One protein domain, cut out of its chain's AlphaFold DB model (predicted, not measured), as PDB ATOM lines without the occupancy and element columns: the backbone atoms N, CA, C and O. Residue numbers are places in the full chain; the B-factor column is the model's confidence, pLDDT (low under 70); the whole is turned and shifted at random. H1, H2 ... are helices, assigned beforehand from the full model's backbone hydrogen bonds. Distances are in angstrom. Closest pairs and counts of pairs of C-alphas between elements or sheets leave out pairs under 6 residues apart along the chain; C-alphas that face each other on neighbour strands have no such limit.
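AT A GLANCE: This is residues 637 to 752 of the 907 residues of an uncharacterized protein of Acidimicrobiia bacterium (UniProt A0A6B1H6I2). Four helices gather round H1: long H3 crosses it, H5 packs on both, and H4 with H2 covers another side. H1, H3 and H5 form an up-and-down bundle. The 116 printed residues, class all helix, are compact, with C-alpha radius of gyration 14.1 A and spans 45 by 29 by 29 A.

HOW THE PARTS SIT: Hub H1, residues 637 to 651, touches H3, residues 682 to 706, C-alphas 648 and 691 closest at 4.8 A. H5, residues 741 to 752, touches H1, C-alphas 743 and 644 closest at 5.9 A. H4, residues 720 to 733, touches H2, residues 661 to 667, C-alphas 728 and 661 closest at 6.0 A. H1 and H2 have every O i to N i+4 pair within hydrogen-bond range, H3 19 of 21, H4 8 of 10, H5 5 of 8.

IN THESE COORDINATES: Find C-alpha 637 at (147.110, 151.917, 171.659). H3 runs 35.0 A; H5 ends at C-alpha 752, (144.071, 140.131, 150.150).

THE WHOLE: Links H2 to H3 and H3 to H4 are long; residues 672 to 679 and 711 to 714 have pLDDT under 70.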
ATOM      1  N   SER A 637     146.157 153.000 171.940       89.75
ATOM      2  CA  SER A 637     147.110 151.917 171.659       89.75
ATOM      3  C   SER A 637     146.703 150.577 172.283       89.75
ATOM      4  O   SER A 637     146.903 149.527 171.678       89.75
ATOM      5  N   VAL A 638     146.100 150.597 173.473       90.88
ATOM      6  CA  VAL A 638     145.605 149.395 174.158       90.88
ATOM      7  C   VAL A 638     144.296 148.930 173.532       90.88
ATOM      8  O   VAL A 638     144.112 147.731 173.338       90.88
ATOM      9  N   VAL A 639     143.424 149.864 173.136       92.19
ATOM     10  CA  VAL A 639     142.225 149.548 172.342       92.19
ATOM     11  C   VAL A 639     142.626 148.839 171.044       92.19
ATOM     12  O   VAL A 639     142.117 147.758 170.751       92.19
ATOM     13  N   ALA A 640     143.615 149.376 170.324       92.06
ATOM     14  CA  ALA A 640     144.169 148.748 169.128       92.06
ATOM     15  C   ALA A 640     144.749 147.351 169.412       92.06
ATOM     16  O   ALA A 640     144.540 146.436 168.617       92.06
ATOM     17  N   ALA A 641     145.428 147.146 170.547       92.88
ATOM     18  CA  ALA A 641     145.948 145.834 170.941       92.88
ATOM     19  C   ALA A 641     144.833 144.793 171.160       92.88
ATOM     20  O   ALA A 641     144.973 143.651 170.716       92.88
ATOM     21  N   VAL A 642     143.712 145.185 171.779       93.50
ATOM     22  CA  VAL A 642     142.529 144.318 171.946       93.50
ATOM     23  C   VAL A 642     141.931 143.953 170.586       93.50
ATOM     24  O   VAL A 642     141.707 142.772 170.317       93.50
ATOM     25  N   GLN A 643     141.743 144.935 169.700       93.38
ATOM     26  CA  GLN A 643     141.257 144.714 168.330       93.38
ATOM     27  C   GLN A 643     142.191 143.782 167.541       93.38
ATOM     28  O   GLN A 643     141.744 142.840 166.887       93.38
ATOM     29  N   GLY A 644     143.505 143.997 167.657       93.38
ATOM     30  CA  GLY A 644     144.532 143.173 167.032       93.38
ATOM     31  C   GLY A 644     144.499 141.721 167.511       93.38
ATOM     32  O   GLY A 644     144.533 140.813 166.681       93.38
ATOM     33  N   ILE A 645     144.378 141.469 168.821       93.00
ATOM     34  CA  ILE A 645     144.246 140.097 169.343       93.00
ATOM     35  C   ILE A 645     142.929 139.463 168.922       93.00
ATOM     36  O   ILE A 645     142.920 138.270 168.606       93.00
ATOM     37  N   LEU A 646     141.832 140.220 168.884       92.62
ATOM     38  CA  LEU A 646     140.554 139.695 168.418       92.62
ATOM     39  C   LEU A 646     140.648 139.235 166.959       92.62
ATOM     40  O   LEU A 646     140.233 138.123 166.630       92.62
ATOM     41  N   LEU A 647     141.282 140.047 166.112       92.75
ATOM     42  CA  LEU A 647     141.565 139.703 164.723       92.75
ATOM     43  C   LEU A 647     142.476 138.473 164.612       92.75
ATOM     44  O   LEU A 647     142.177 137.559 163.844       92.75
ATOM     45  N   CYS A 648     143.547 138.403 165.408       92.38
ATOM     46  CA  CYS A 648     144.414 137.224 165.452       92.38
ATOM     47  C   CYS A 648     143.625 135.970 165.852       92.38
ATOM     48  O   CYS A 648     143.776 134.924 165.230       92.38
ATOM     49  N   SER A 649     142.751 136.079 166.855       90.69
ATOM     50  CA  SER A 649     141.910 134.975 167.329       90.69
ATOM     51  C   SER A 649     140.954 134.493 166.235       90.69
ATOM     52  O   SER A 649     140.773 133.286 166.069       90.69
ATOM     53  N   ALA A 650     140.409 135.414 165.437       89.69
ATOM     54  CA  ALA A 650     139.579 135.072 164.289       89.69
ATOM     55  C   ALA A 650     140.371 134.355 163.186       89.69
ATOM     56  O   ALA A 650     139.948 133.289 162.752       89.69
ATOM     57  N   ILE A 651     141.544 134.868 162.798       90.44
ATOM     58  CA  ILE A 651     142.430 134.246 161.790       90.44
ATOM     59  C   ILE A 651     142.866 132.836 162.219       90.44
ATOM     60  O   ILE A 651     142.972 131.933 161.393       90.44
ATOM     61  N   LEU A 652     143.104 132.639 163.517       88.19
ATOM     62  CA  LEU A 652     143.542 131.367 164.095       88.19
ATOM     63  C   LEU A 652     142.393 130.361 164.308       88.19
ATOM     64  O   LEU A 652     142.630 129.278 164.846       88.19
ATOM     65  N   GLY A 653     141.167 130.698 163.889       86.00
ATOM     66  CA  GLY A 653     140.010 129.798 163.919       86.00
ATOM     67  C   GLY A 653     139.329 129.682 165.286       86.00
ATOM     68  O   GLY A 653     138.574 128.739 165.512       86.00
ATOM     69  N   ASN A 654     139.574 130.618 166.210       85.94
ATOM     70  CA  ASN A 654     138.912 130.630 167.521       85.94
ATOM     71  C   ASN A 654     137.544 131.335 167.493       85.94
ATOM     72  O   ASN A 654     136.825 131.279 168.487       85.94
ATOM     73  N   CYS A 655     137.194 131.991 166.380       84.38
ATOM     74  CA  CYS A 655     135.959 132.766 166.234       84.38
ATOM     75  C   CYS A 655     134.952 132.168 165.234       84.38
ATOM     76  O   CYS A 655     134.139 132.895 164.663       84.38
ATOM     77  N   GLU A 656     135.001 130.858 164.989       79.00
ATOM     78  CA  GLU A 656     134.089 130.186 164.056       79.00
ATOM     79  C   GLU A 656     132.643 130.166 164.599       79.00
ATOM     80  O   GLU A 656     132.395 129.664 165.694       79.00
ATOM     81  N   ASN A 657     131.681 130.689 163.826       73.44
ATOM     82  CA  ASN A 657     130.248 130.773 164.168       73.44
ATOM     83  C   ASN A 657     129.915 131.543 165.471       73.44
ATOM     84  O   ASN A 657     128.898 131.257 166.104       73.44
ATOM     85  N   LEU A 658     130.750 132.503 165.889       80.81
ATOM     86  CA  LEU A 658     130.469 133.321 167.075       80.81
ATOM     87  C   LEU A 658     129.512 134.473 166.757       80.81
ATOM     88  O   LEU A 658     129.648 135.120 165.722       80.81
ATOM     89  N   ILE A 659     128.570 134.728 167.668       74.56
ATOM     90  CA  ILE A 659     127.520 135.749 167.505       74.56
ATOM     91  C   ILE A 659     127.516 136.721 168.692       74.56
ATOM     92  O   ILE A 659     127.324 137.922 168.509       74.56
ATOM     93  N   GLU A 660     127.746 136.236 169.915       84.69
ATOM     94  CA  GLU A 660     127.698 137.072 171.115       84.69
ATOM     95  C   GLU A 660     129.076 137.642 171.487       84.69
ATOM     96  O   GLU A 660     130.107 136.977 171.386       84.69
ATOM     97  N   ALA A 661     129.099 138.866 172.027       84.69
ATOM     98  CA  ALA A 661     130.323 139.517 172.512       84.69
ATOM     99  C   ALA A 661     131.086 138.679 173.560       84.69
ATOM    100  O   ALA A 661     132.316 138.700 173.611       84.69
ATOM    101  N   ASN A 662     130.363 137.897 174.368       86.31
ATOM    102  CA  ASN A 662     130.946 136.995 175.362       86.31
ATOM    103  C   ASN A 662     131.755 135.854 174.733       86.31
ATOM    104  O   ASN A 662     132.740 135.402 175.323       86.31
ATOM    105  N   ASP A 663     131.365 135.387 173.549       87.94
ATOM    106  CA  ASP A 663     132.096 134.332 172.860       87.94
ATOM    107  C   ASP A 663     133.416 134.870 172.303       87.94
ATOM    108  O   ASP A 663     134.463 134.240 172.467       87.94
ATOM    109  N   TYR A 664     133.393 136.079 171.736       89.50
ATOM    110  CA  TYR A 664     134.603 136.781 171.311       89.50
ATOM    111  C   TYR A 664     135.550 137.046 172.482       89.50
ATOM    112  O   TYR A 664     136.755 136.825 172.356       89.50
ATOM    113  N   LEU A 665     135.015 137.435 173.645       90.69
ATOM    114  CA  LEU A 665     135.806 137.583 174.866       90.69
ATOM    115  C   LEU A 665     136.512 136.274 175.229       90.69
ATOM    116  O   LEU A 665     137.702 136.300 175.515       90.69
ATOM    117  N   ARG A 666     135.824 135.125 175.179       88.12
ATOM    118  CA  ARG A 666     136.453 133.814 175.425       88.12
ATOM    119  C   ARG A 666     137.539 133.505 174.396       88.12
ATOM    120  O   ARG A 666     138.605 133.020 174.778       88.12
ATOM    121  N   ALA A 667     137.299 133.816 173.121       88.12
ATOM    122  CA  ALA A 667     138.224 133.541 172.025       88.12
ATOM    123  C   ALA A 667     139.592 134.228 172.199       88.12
ATOM    124  O   ALA A 667     140.609 133.615 171.868       88.12
ATOM    125  N   LEU A 668     139.637 135.424 172.807       89.44
ATOM    126  CA  LEU A 668     140.881 136.151 173.125       89.44
ATOM    127  C   LEU A 668     141.846 135.370 174.037       89.44
ATOM    128  O   LEU A 668     143.027 135.710 174.119       89.44
ATOM    129  N   PHE A 669     141.346 134.370 174.772       86.81
ATOM    130  CA  PHE A 669     142.100 133.599 175.769       86.81
ATOM    131  C   PHE A 669     142.335 132.144 175.352       86.81
ATOM    132  O   PHE A 669     143.028 131.403 176.056       86.81
ATOM    133  N   VAL A 670     141.807 131.724 174.201       86.00
ATOM    134  CA  VAL A 670     142.029 130.380 173.669       86.00
ATOM    135  C   VAL A 670     143.430 130.304 173.073       86.00
ATOM    136  O   VAL A 670     143.800 131.070 172.185       86.00
ATOM    137  N   ARG A 671     144.233 129.345 173.548       75.38
ATOM    138  CA  ARG A 671     145.574 129.126 172.996       75.38
ATOM    139  C   ARG A 671     145.475 128.763 171.509       75.38
ATOM    140  O   ARG A 671     144.698 127.866 171.179       75.38
ATOM    141  N   PRO A 672     146.293 129.377 170.634       69.25
ATOM    142  CA  PRO A 672     146.346 129.006 169.226       69.25
ATOM    143  C   PRO A 672     146.601 127.503 169.078       69.25
ATOM    144  O   PRO A 672     147.524 126.970 169.708       69.25
ATOM    145  N   LYS A 673     145.809 126.815 168.248       67.31
ATOM    146  CA  LYS A 673     146.061 125.405 167.922       67.31
ATOM    147  C   LYS A 673     147.457 125.279 167.291       67.31
ATOM    148  O   LYS A 673     147.859 126.086 166.454       67.31
ATOM    149  N   GLN A 674     148.234 124.290 167.734       51.84
ATOM    150  CA  GLN A 674     149.560 124.016 167.178       51.84
ATOM    151  C   GLN A 674     149.405 123.191 165.897       51.84
ATOM    152  O   GLN A 674     149.019 122.031 165.965       51.84
ATOM    153  N   GLY A 675     149.712 123.797 164.749       51.41
ATOM    154  CA  GLY A 675     149.687 123.140 163.439       51.41
ATOM    155  C   GLY A 675     148.793 123.892 162.463       51.41
ATOM    156  O   GLY A 675     147.573 123.860 162.586       51.41
ATOM    157  N   GLY A 676     149.407 124.599 161.514       52.50
ATOM    158  CA  GLY A 676     148.682 125.120 160.363       52.50
ATOM    159  C   GLY A 676     148.431 123.985 159.379       52.50
ATOM    160  O   GLY A 676     149.304 123.140 159.181       52.50
ATOM    161  N   ASP A 677     147.262 123.968 158.744       55.97
ATOM    162  CA  ASP A 677     147.065 123.156 157.548       55.97
ATOM    163  C   ASP A 677     148.056 123.673 156.489       55.97
ATOM    164  O   ASP A 677     147.857 124.734 155.892       55.97
ATOM    165  N   HIS A 678     149.175 122.966 156.289       54.62
ATOM    166  CA  HIS A 678     150.241 123.325 155.337       54.62
ATOM    167  C   HIS A 678     149.756 123.365 153.872       54.62
ATOM    168  O   HIS A 678     150.547 123.570 152.954       54.62
ATOM    169  N   GLN A 679     148.458 123.152 153.644       66.56
ATOM    170  CA  GLN A 679     147.816 123.028 152.344       66.56
ATOM    171  C   GLN A 679     146.815 124.172 152.048       66.56
ATOM    172  O   GLN A 679     146.003 124.049 151.128       66.56
ATOM    173  N   ARG A 680     146.872 125.284 152.804       82.38
ATOM    174  CA  ARG A 680     146.166 126.560 152.522       82.38
ATOM    175  C   ARG A 680     146.906 127.416 151.481       82.38
ATOM    176  O   ARG A 680     148.069 127.142 151.189       82.38
ATOM    177  N   GLY A 681     146.262 128.443 150.930       83.62
ATOM    178  CA  GLY A 681     146.867 129.404 150.007       83.62
ATOM    179  C   GLY A 681     148.045 130.155 150.634       83.62
ATOM    180  O   GLY A 681     148.103 130.377 151.846       83.62
ATOM    181  N   GLN A 682     149.018 130.550 149.809       86.94
ATOM    182  CA  GLN A 682     150.287 131.110 150.292       86.94
ATOM    183  C   GLN A 682     150.083 132.395 151.114       86.94
ATOM    184  O   GLN A 682     150.727 132.574 152.148       86.94
ATOM    185  N   LYS A 683     149.143 133.258 150.699       90.62
ATOM    186  CA  LYS A 683     148.806 134.494 151.424       90.62
ATOM    187  C   LYS A 683     148.182 134.207 152.791       90.62
ATOM    188  O   LYS A 683     148.543 134.863 153.765       90.62
ATOM    189  N   TRP A 684     147.308 133.203 152.886       91.06
ATOM    190  CA  TRP A 684     146.686 132.794 154.149       91.06
ATOM    191  C   TRP A 684     147.692 132.180 155.122       91.06
ATOM    192  O   TRP A 684     147.669 132.475 156.318       91.06
ATOM    193  N   GLN A 685     148.631 131.375 154.615       88.12
ATOM    194  CA  GLN A 685     149.723 130.836 155.426       88.12
ATOM    195  C   GLN A 685     150.588 131.957 156.013       88.12
ATOM    196  O   GLN A 685     150.863 131.952 157.213       88.12
ATOM    197  N   SER A 686     150.970 132.947 155.196       89.50
ATOM    198  CA  SER A 686     151.711 134.122 155.676       89.50
ATOM    199  C   SER A 686     150.919 134.923 156.714       89.50
ATOM    200  O   SER A 686     151.477 135.275 157.751       89.50
ATOM    201  N   LEU A 687     149.619 135.148 156.484       92.25
ATOM    202  CA  LEU A 687     148.742 135.834 157.437       92.25
ATOM    203  C   LEU A 687     148.655 135.087 158.779       92.25
ATOM    204  O   LEU A 687     148.717 135.710 159.834       92.25
ATOM    205  N   THR A 688     148.549 133.758 158.748       89.44
ATOM    206  CA  THR A 688     148.428 132.924 159.956       89.44
ATOM    207  C   THR A 688     149.703 132.957 160.805       89.44
ATOM    208  O   THR A 688     149.623 132.990 162.035       89.44
ATOM    209  N   ILE A 689     150.882 132.969 160.168       88.81
ATOM    210  CA  ILE A 689     152.174 133.104 160.861       88.81
ATOM    211  C   ILE A 689     152.254 134.471 161.550       88.81
ATOM    212  O   ILE A 689     152.474 134.526 162.759       88.81
ATOM    213  N   GLU A 690     151.984 135.553 160.812       91.00
ATOM    214  CA  GLU A 690     152.004 136.916 161.360       91.00
ATOM    215  C   GLU A 690     150.993 137.074 162.512       91.00
ATOM    216  O   GLU A 690     151.316 137.647 163.551       91.00
ATOM    217  N   ALA A 691     149.787 136.510 162.375       91.50
ATOM    218  CA  ALA A 691     148.760 136.537 163.416       91.50
ATOM    219  C   ALA A 691     149.190 135.792 164.692       91.50
ATOM    220  O   ALA A 691     148.896 136.241 165.799       91.50
ATOM    221  N   LYS A 692     149.911 134.671 164.572       90.38
ATOM    222  CA  LYS A 692     150.422 133.919 165.730       90.38
ATOM    223  C   LYS A 692     151.505 134.695 166.487       90.38
ATOM    224  O   LYS A 692     151.496 134.722 167.724       90.38
ATOM    225  N   ASP A 693     152.406 135.338 165.753       90.12
ATOM    226  CA  ASP A 693     153.466 136.166 166.328       90.12
ATOM    227  C   ASP A 693     152.875 137.421 166.988       90.12
ATOM    228  O   ASP A 693     153.192 137.738 168.140       90.12
ATOM    229  N   ALA A 694     151.928 138.082 166.313       91.81
ATOM    230  CA  ALA A 694     151.203 139.228 166.847       91.81
ATOM    231  C   ALA A 694     150.393 138.871 168.104       91.81
ATOM    232  O   ALA A 694     150.486 139.599 169.091       91.81
ATOM    233  N   TYR A 695     149.675 137.740 168.114       91.38
ATOM    234  CA  TYR A 695     148.942 137.256 169.289       91.38
ATOM    235  C   TYR A 695     149.868 137.108 170.501       91.38
ATOM    236  O   TYR A 695     149.574 137.620 171.577       91.38
ATOM    237  N   THR A 696     151.022 136.457 170.319       89.88
ATOM    238  CA  THR A 696     151.987 136.220 171.405       89.88
ATOM    239  C   THR A 696     152.560 137.528 171.951       89.88
ATOM    240  O   THR A 696     152.736 137.669 173.158       89.88
ATOM    241  N   ARG A 697     152.817 138.500 171.070       90.19
ATOM    242  CA  ARG A 697     153.377 139.807 171.429       90.19
ATOM    243  C   ARG A 697     152.373 140.734 172.116       90.19
ATOM    244  O   ARG A 697     152.759 141.459 173.021       90.19
ATOM    245  N   LEU A 698     151.116 140.746 171.673       90.44
ATOM    246  CA  LEU A 698     150.079 141.637 172.210       90.44
ATOM    247  C   LEU A 698     149.480 141.111 173.525       90.44
ATOM    248  O   LEU A 698     148.848 141.860 174.267       90.44
ATOM    249  N   ARG A 699     149.657 139.816 173.811       87.88
ATOM    250  CA  ARG A 699     149.003 139.144 174.933       87.88
ATOM    251  C   ARG A 699     149.365 139.732 176.306       87.88
ATOM    252  O   ARG A 699     148.427 139.997 177.059       87.88
ATOM    253  N   PRO A 700     150.648 140.007 176.614       86.50
ATOM    254  CA  PRO A 700     151.030 140.665 177.861       86.50
ATOM    255  C   PRO A 700     150.314 142.001 178.074       86.50
ATOM    256  O   PRO A 700     149.806 142.249 179.156       86.50
ATOM    257  N   THR A 701     150.130 142.808 177.024       87.69
ATOM    258  CA  THR A 701     149.418 144.092 177.133       87.69
ATOM    259  C   THR A 701     147.974 143.921 177.610       87.69
ATOM    260  O   THR A 701     147.504 144.722 178.417       87.69
ATOM    261  N   ILE A 702     147.269 142.875 177.161       87.88
ATOM    262  CA  ILE A 702     145.912 142.580 177.650       87.88
ATOM    263  C   ILE A 702     145.951 142.130 179.112       87.88
ATOM    264  O   ILE A 702     145.153 142.613 179.916       87.88
ATOM    265  N   ASP A 703     146.883 141.243 179.466       85.44
ATOM    266  CA  ASP A 703     147.021 140.744 180.837       85.44
ATOM    267  C   ASP A 703     147.389 141.885 181.820       85.44
ATOM    268  O   ASP A 703     146.846 141.946 182.923       85.44
ATOM    269  N   THR A 704     148.207 142.857 181.409       85.94
ATOM    270  CA  THR A 704     148.594 144.041 182.202       85.94
ATOM    271  C   THR A 704     147.459 145.065 182.351       85.94
ATOM    272  O   THR A 704     147.301 145.698 183.399       85.94
ATOM    273  N   TYR A 705     146.655 145.286 181.301       87.00
ATOM    274  CA  TYR A 705     145.603 146.317 181.320       87.00
ATOM    275  C   TYR A 705     144.270 145.844 181.898       87.00
ATOM    276  O   TYR A 705     143.564 146.619 182.560       87.00
ATOM    277  N   PHE A 706     143.931 144.585 181.644       88.31
ATOM    278  CA  PHE A 706     142.628 144.016 181.965       88.31
ATOM    279  C   PHE A 706     142.714 142.832 182.920       88.31
ATOM    280  O   PHE A 706     141.678 142.436 183.438       88.31
ATOM    281  N   GLY A 707     143.896 142.264 183.169       87.38
ATOM    282  CA  GLY A 707     144.058 141.190 184.139       87.38
ATOM    283  C   GLY A 707     143.850 141.673 185.571       87.38
ATOM    284  O   GLY A 707     144.334 142.728 185.977       87.38
ATOM    285  N   GLU A 708     143.153 140.852 186.344       85.62
ATOM    286  CA  GLU A 708     142.963 141.031 187.775       85.62
ATOM    287  C   GLU A 708     143.763 139.961 188.524       85.62
ATOM    288  O   GLU A 708     143.594 138.745 188.325       85.62
ATOM    289  N   ALA A 709     144.647 140.427 189.400       81.25
ATOM    290  CA  ALA A 709     145.423 139.606 190.314       81.25
ATOM    291  C   ALA A 709     145.508 140.290 191.686       81.25
ATOM    292  O   ALA A 709     145.114 141.442 191.854       81.25
ATOM    293  N   ARG A 710     146.010 139.549 192.675       72.94
ATOM    294  CA  ARG A 710     146.586 140.120 193.894       72.94
ATOM    295  C   ARG A 710     148.051 139.701 193.928       72.94
ATOM    296  O   ARG A 710     148.340 138.512 193.754       72.94
ATOM    297  N   GLY A 711     148.944 140.661 194.105       67.25
ATOM    298  CA  GLY A 711     150.390 140.503 194.024       67.25
ATOM    299  C   GLY A 711     150.920 140.313 192.604       67.25
ATOM    300  O   GLY A 711     150.250 140.556 191.605       67.25
ATOM    301  N   THR A 712     152.148 139.804 192.529       63.59
ATOM    302  CA  THR A 712     152.919 139.571 191.293       63.59
ATOM    303  C   THR A 712     152.576 138.247 190.586       63.59
ATOM    304  O   THR A 712     153.377 137.700 189.824       63.59
ATOM    305  N   GLY A 713     151.407 137.672 190.886       65.94
ATOM    306  CA  GLY A 713     150.954 136.393 190.339       65.94
ATOM    307  C   GLY A 713     150.302 136.516 188.958       65.94
ATOM    308  O   GLY A 713     149.940 137.597 188.520       65.94
ATOM    309  N   LEU A 714     150.095 135.378 188.284       68.75
ATOM    310  CA  LEU A 714     149.318 135.331 187.036       68.75
ATOM    311  C   LEU A 714     147.893 135.859 187.262       68.75
ATOM    312  O   LEU A 714     147.244 135.451 188.232       68.75
ATOM    313  N   ALA A 715     147.393 136.678 186.331       76.44
ATOM    314  CA  ALA A 715     146.000 137.115 186.294       76.44
ATOM    315  C   ALA A 715     145.044 135.910 186.367       76.44
ATOM    316  O   ALA A 715     145.180 134.937 185.616       76.44
ATOM    317  N   ARG A 716     144.092 135.959 187.306       79.25
ATOM    318  CA  ARG A 716     143.098 134.889 187.533       79.25
ATOM    319  C   ARG A 716     141.687 135.293 187.122       79.25
ATOM    320  O   ARG A 716     140.842 134.420 186.947       79.25
ATOM    321  N   ALA A 717     141.452 136.590 186.980       85.25
ATOM    322  CA  ALA A 717     140.228 137.178 186.463       85.25
ATOM    323  C   ALA A 717     140.582 138.304 185.479       85.25
ATOM    324  O   ALA A 717     141.760 138.622 185.290       85.25
ATOM    325  N   ILE A 718     139.570 138.853 184.811       88.44
ATOM    326  CA  ILE A 718     139.720 139.953 183.858       88.44
ATOM    327  C   ILE A 718     138.606 140.982 184.054       88.44
ATOM    328  O   ILE A 718     137.469 140.607 184.350       88.44
ATOM    329  N   ARG A 719     138.913 142.254 183.786       87.19
ATOM    330  CA  ARG A 719     137.950 143.359 183.689       87.19
ATOM    331  C   ARG A 719     137.114 143.236 182.415       87.19
ATOM    332  O   ARG A 719     137.404 143.846 181.383       87.19
ATOM    333  N   ALA A 720     136.126 142.345 182.469       88.12
ATOM    334  CA  ALA A 720     135.262 142.025 181.339       88.12
ATOM    335  C   ALA A 720     134.365 143.202 180.928       88.12
ATOM    336  O   ALA A 720     134.046 143.326 179.753       88.12
ATOM    337  N   ASP A 721     133.997 144.071 181.866       86.62
ATOM    338  CA  ASP A 721     133.223 145.293 181.640       86.62
ATOM    339  C   ASP A 721     133.868 146.205 180.582       86.62
ATOM    340  O   ASP A 721     133.202 146.578 179.618       86.62
ATOM    341  N   LEU A 722     135.175 146.466 180.691       87.25
ATOM    342  CA  LEU A 722     135.905 147.303 179.728       87.25
ATOM    343  C   LEU A 722     136.230 146.566 178.422       87.25
ATOM    344  O   LEU A 722     136.182 147.153 177.341       87.25
ATOM    345  N   LEU A 723     136.578 145.277 178.499       90.81
ATOM    346  CA  LEU A 723     136.886 144.488 177.301       90.81
ATOM    347  C   LEU A 723     135.657 144.311 176.407       90.81
ATOM    348  O   LEU A 723     135.780 144.396 175.186       90.81
ATOM    349  N   LEU A 724     134.483 144.066 176.996       91.56
ATOM    350  CA  LEU A 724     133.252 143.855 176.239       91.56
ATOM    351  C   LEU A 724     132.846 145.100 175.454       91.56
ATOM    352  O   LEU A 724     132.403 144.945 174.321       91.56
ATOM    353  N   GLU A 725     133.044 146.302 175.994       91.06
ATOM    354  CA  GLU A 725     132.763 147.551 175.274       91.06
ATOM    355  C   GLU A 725     133.628 147.674 174.008       91.06
ATOM    356  O   GLU A 725     133.106 147.888 172.912       91.06
ATOM    357  N   ILE A 726     134.937 147.422 174.127       92.31
ATOM    358  CA  ILE A 726     135.871 147.460 172.989       92.31
ATOM    359  C   ILE A 726     135.524 146.386 171.949       92.31
ATOM    360  O   ILE A 726     135.527 146.653 170.745       92.31
ATOM    361  N   ILE A 727     135.221 145.165 172.405       92.88
ATOM    362  CA  ILE A 727     134.850 144.039 171.537       92.88
ATOM    363  C   ILE A 727     133.554 144.350 170.787       92.88
ATOM    364  O   ILE A 727     133.486 144.144 169.575       92.88
ATOM    365  N   GLN A 728     132.530 144.844 171.483       92.25
ATOM    366  CA  GLN A 728     131.240 145.186 170.882       92.25
ATOM    367  C   GLN A 728     131.388 146.275 169.828       92.25
ATOM    368  O   GLN A 728     130.780 146.172 168.767       92.25
ATOM    369  N   GLU A 729     132.204 147.296 170.085       91.12
ATOM    370  CA  GLU A 729     132.406 148.369 169.116       91.12
ATOM    371  C   GLU A 729     133.145 147.876 167.869       91.12
ATOM    372  O   GLU A 729     132.698 148.116 166.749       91.12
ATOM    373  N   PHE A 730     134.213 147.095 168.041       91.62
ATOM    374  CA  PHE A 730     134.981 146.571 166.910       91.62
ATOM    375  C   PHE A 730     134.192 145.560 166.062       91.62
ATOM    376  O   PHE A 730     134.254 145.589 164.832       91.62
ATOM    377  N   THR A 731     133.420 144.674 166.698       89.62
ATOM    378  CA  THR A 731     132.692 143.594 166.002       89.62
ATOM    379  C   THR A 731     131.488 144.072 165.187       89.62
ATOM    380  O   THR A 731     131.055 143.340 164.298       89.62
ATOM    381  N   LYS A 732     130.989 145.302 165.400       87.44
ATOM    382  CA  LYS A 732     129.929 145.906 164.565       87.44
ATOM    383  C   LYS A 732     130.349 146.094 163.107       87.44
ATOM    384  O   LYS A 732     129.514 145.953 162.219       87.44
ATOM    385  N   GLY A 733     131.614 146.450 162.871       83.31
ATOM    386  CA  GLY A 733     132.102 146.860 161.549       83.31
ATOM    387  C   GLY A 733     133.347 146.127 161.057       83.31
ATOM    388  O   GLY A 733     133.584 146.111 159.852       83.31
ATOM    389  N   TRP A 734     134.124 145.502 161.952       89.12
ATOM    390  CA  TRP A 734     135.421 144.888 161.630       89.12
ATOM    391  C   TRP A 734     136.350 145.839 160.858       89.12
ATOM    392  O   TRP A 734     136.972 145.460 159.867       89.12
ATOM    393  N   GLU A 735     136.433 147.096 161.294       88.94
ATOM    394  CA  GLU A 735     137.245 148.110 160.621       88.94
ATOM    395  C   GLU A 735     138.735 147.734 160.648       88.94
ATOM    396  O   GLU A 735     139.371 147.671 161.698       88.94
ATOM    397  N   LEU A 736     139.309 147.472 159.471       89.00
ATOM    398  CA  LEU A 736     140.693 147.012 159.307       89.00
ATOM    399  C   LEU A 736     141.687 148.177 159.212       89.00
ATOM    400  O   LEU A 736     142.492 148.249 158.281       89.00
ATOM    401  N   THR A 737     141.620 149.098 160.167       88.38
ATOM    402  CA  THR A 737     142.544 150.232 160.277       88.38
ATOM    403  C   THR A 737     142.994 150.406 161.714       88.38
ATOM    404  O   THR A 737     142.173 150.344 162.629       88.38
ATOM    405  N   SER A 738     144.282 150.670 161.927       89.69
ATOM    406  CA  SER A 738     144.818 150.903 163.267       89.69
ATOM    407  C   SER A 738     145.802 152.064 163.293       89.69
ATOM    408  O   SER A 738     146.542 152.319 162.345       89.69
ATOM    409  N   THR A 739     145.849 152.761 164.426       84.44
ATOM    410  CA  THR A 739     146.895 153.750 164.703       84.44
ATOM    411  C   THR A 739     148.237 153.097 165.046       84.44
ATOM    412  O   THR A 739     149.263 153.769 164.987       84.44
ATOM    413  N   ASP A 740     148.256 151.810 165.418       88.81
ATOM    414  CA  ASP A 740     149.496 151.060 165.644       88.81
ATOM    415  C   ASP A 740     150.041 150.525 164.306       88.81
ATOM    416  O   ASP A 740     149.374 149.713 163.662       88.81
ATOM    417  N   PRO A 741     151.265 150.904 163.883       88.25
ATOM    418  CA  PRO A 741     151.806 150.509 162.582       88.25
ATOM    419  C   PRO A 741     151.937 148.998 162.376       88.25
ATOM    420  O   PRO A 741     151.874 148.522 161.241       88.25
ATOM    421  N   THR A 742     152.154 148.229 163.448       86.81
ATOM    422  CA  THR A 742     152.293 146.776 163.324       86.81
ATOM    423  C   THR A 742     150.934 146.104 163.200       86.81
ATOM    424  O   THR A 742     150.777 145.191 162.393       86.81
ATOM    425  N   ILE A 743     149.955 146.551 163.987       91.62
ATOM    426  CA  ILE A 743     148.585 146.028 163.913       91.62
ATOM    427  C   ILE A 743     147.961 146.417 162.573       91.62
ATOM    428  O   ILE A 743     147.360 145.575 161.913       91.62
ATOM    429  N   ASP A 744     148.194 147.646 162.115       92.12
ATOM    430  CA  ASP A 744     147.734 148.122 160.814       92.12
ATOM    431  C   ASP A 744     148.354 147.317 159.662       92.12
ATOM    432  O   ASP A 744     147.662 146.912 158.728       92.12
ATOM    433  N   ARG A 745     149.648 146.978 159.755       91.25
ATOM    434  CA  ARG A 745     150.294 146.069 158.795       91.25
ATOM    435  C   ARG A 745     149.598 144.709 158.745       91.25
ATOM    436  O   ARG A 745     149.357 144.221 157.643       91.25
ATOM    437  N   LEU A 746     149.275 144.111 159.895       92.31
ATOM    438  CA  LEU A 746     148.530 142.851 159.954       92.31
ATOM    439  C   LEU A 746     147.135 143.011 159.326       92.31
ATOM    440  O   LEU A 746     146.758 142.201 158.484       92.31
ATOM    441  N   MET A 747     146.404 144.073 159.675       94.12
ATOM    442  CA  MET A 747     145.067 144.370 159.142       94.12
ATOM    443  C   MET A 747     145.060 144.491 157.610       94.12
ATOM    444  O   MET A 747     144.187 143.921 156.956       94.12
ATOM    445  N   ARG A 748     146.075 145.126 157.007       93.94
ATOM    446  CA  ARG A 748     146.209 145.229 155.538       93.94
ATOM    447  C   ARG A 748     146.426 143.887 154.835       93.94
ATOM    448  O   ARG A 748     146.139 143.780 153.644       93.94
ATOM    449  N   LEU A 749     146.952 142.878 155.531       93.50
ATOM    450  CA  LEU A 749     147.151 141.539 154.971       93.50
ATOM    451  C   LEU A 749     145.857 140.713 154.946       93.50
ATOM    452  O   LEU A 749     145.789 139.736 154.199       93.50
ATOM    453  N   VAL A 750     144.838 141.102 155.722       93.94
ATOM    454  CA  VAL A 750     143.600 140.328 155.890       93.94
ATOM    455  C   VAL A 750     142.814 140.240 154.590       93.94
ATOM    456  O   VAL A 750     142.617 139.134 154.097       93.94
ATOM    457  N   SER A 751     142.393 141.367 154.005       93.25
ATOM    458  CA  SER A 751     141.528 141.342 152.814       93.25
ATOM    459  C   SER A 751     142.164 140.601 151.629       93.25
ATOM    460  O   SER A 751     141.520 139.702 151.094       93.25
ATOM    461  N   PRO A 752     143.442 140.848 151.257       93.81
ATOM    462  CA  PRO A 752     144.071 140.131 150.150       93.81
ATOM    463  C   PRO A 752     144.211 138.623 150.372       93.81
ATOM    464  O   PRO A 752     144.179 137.874 149.401       93.81
TER     465      PRO A 752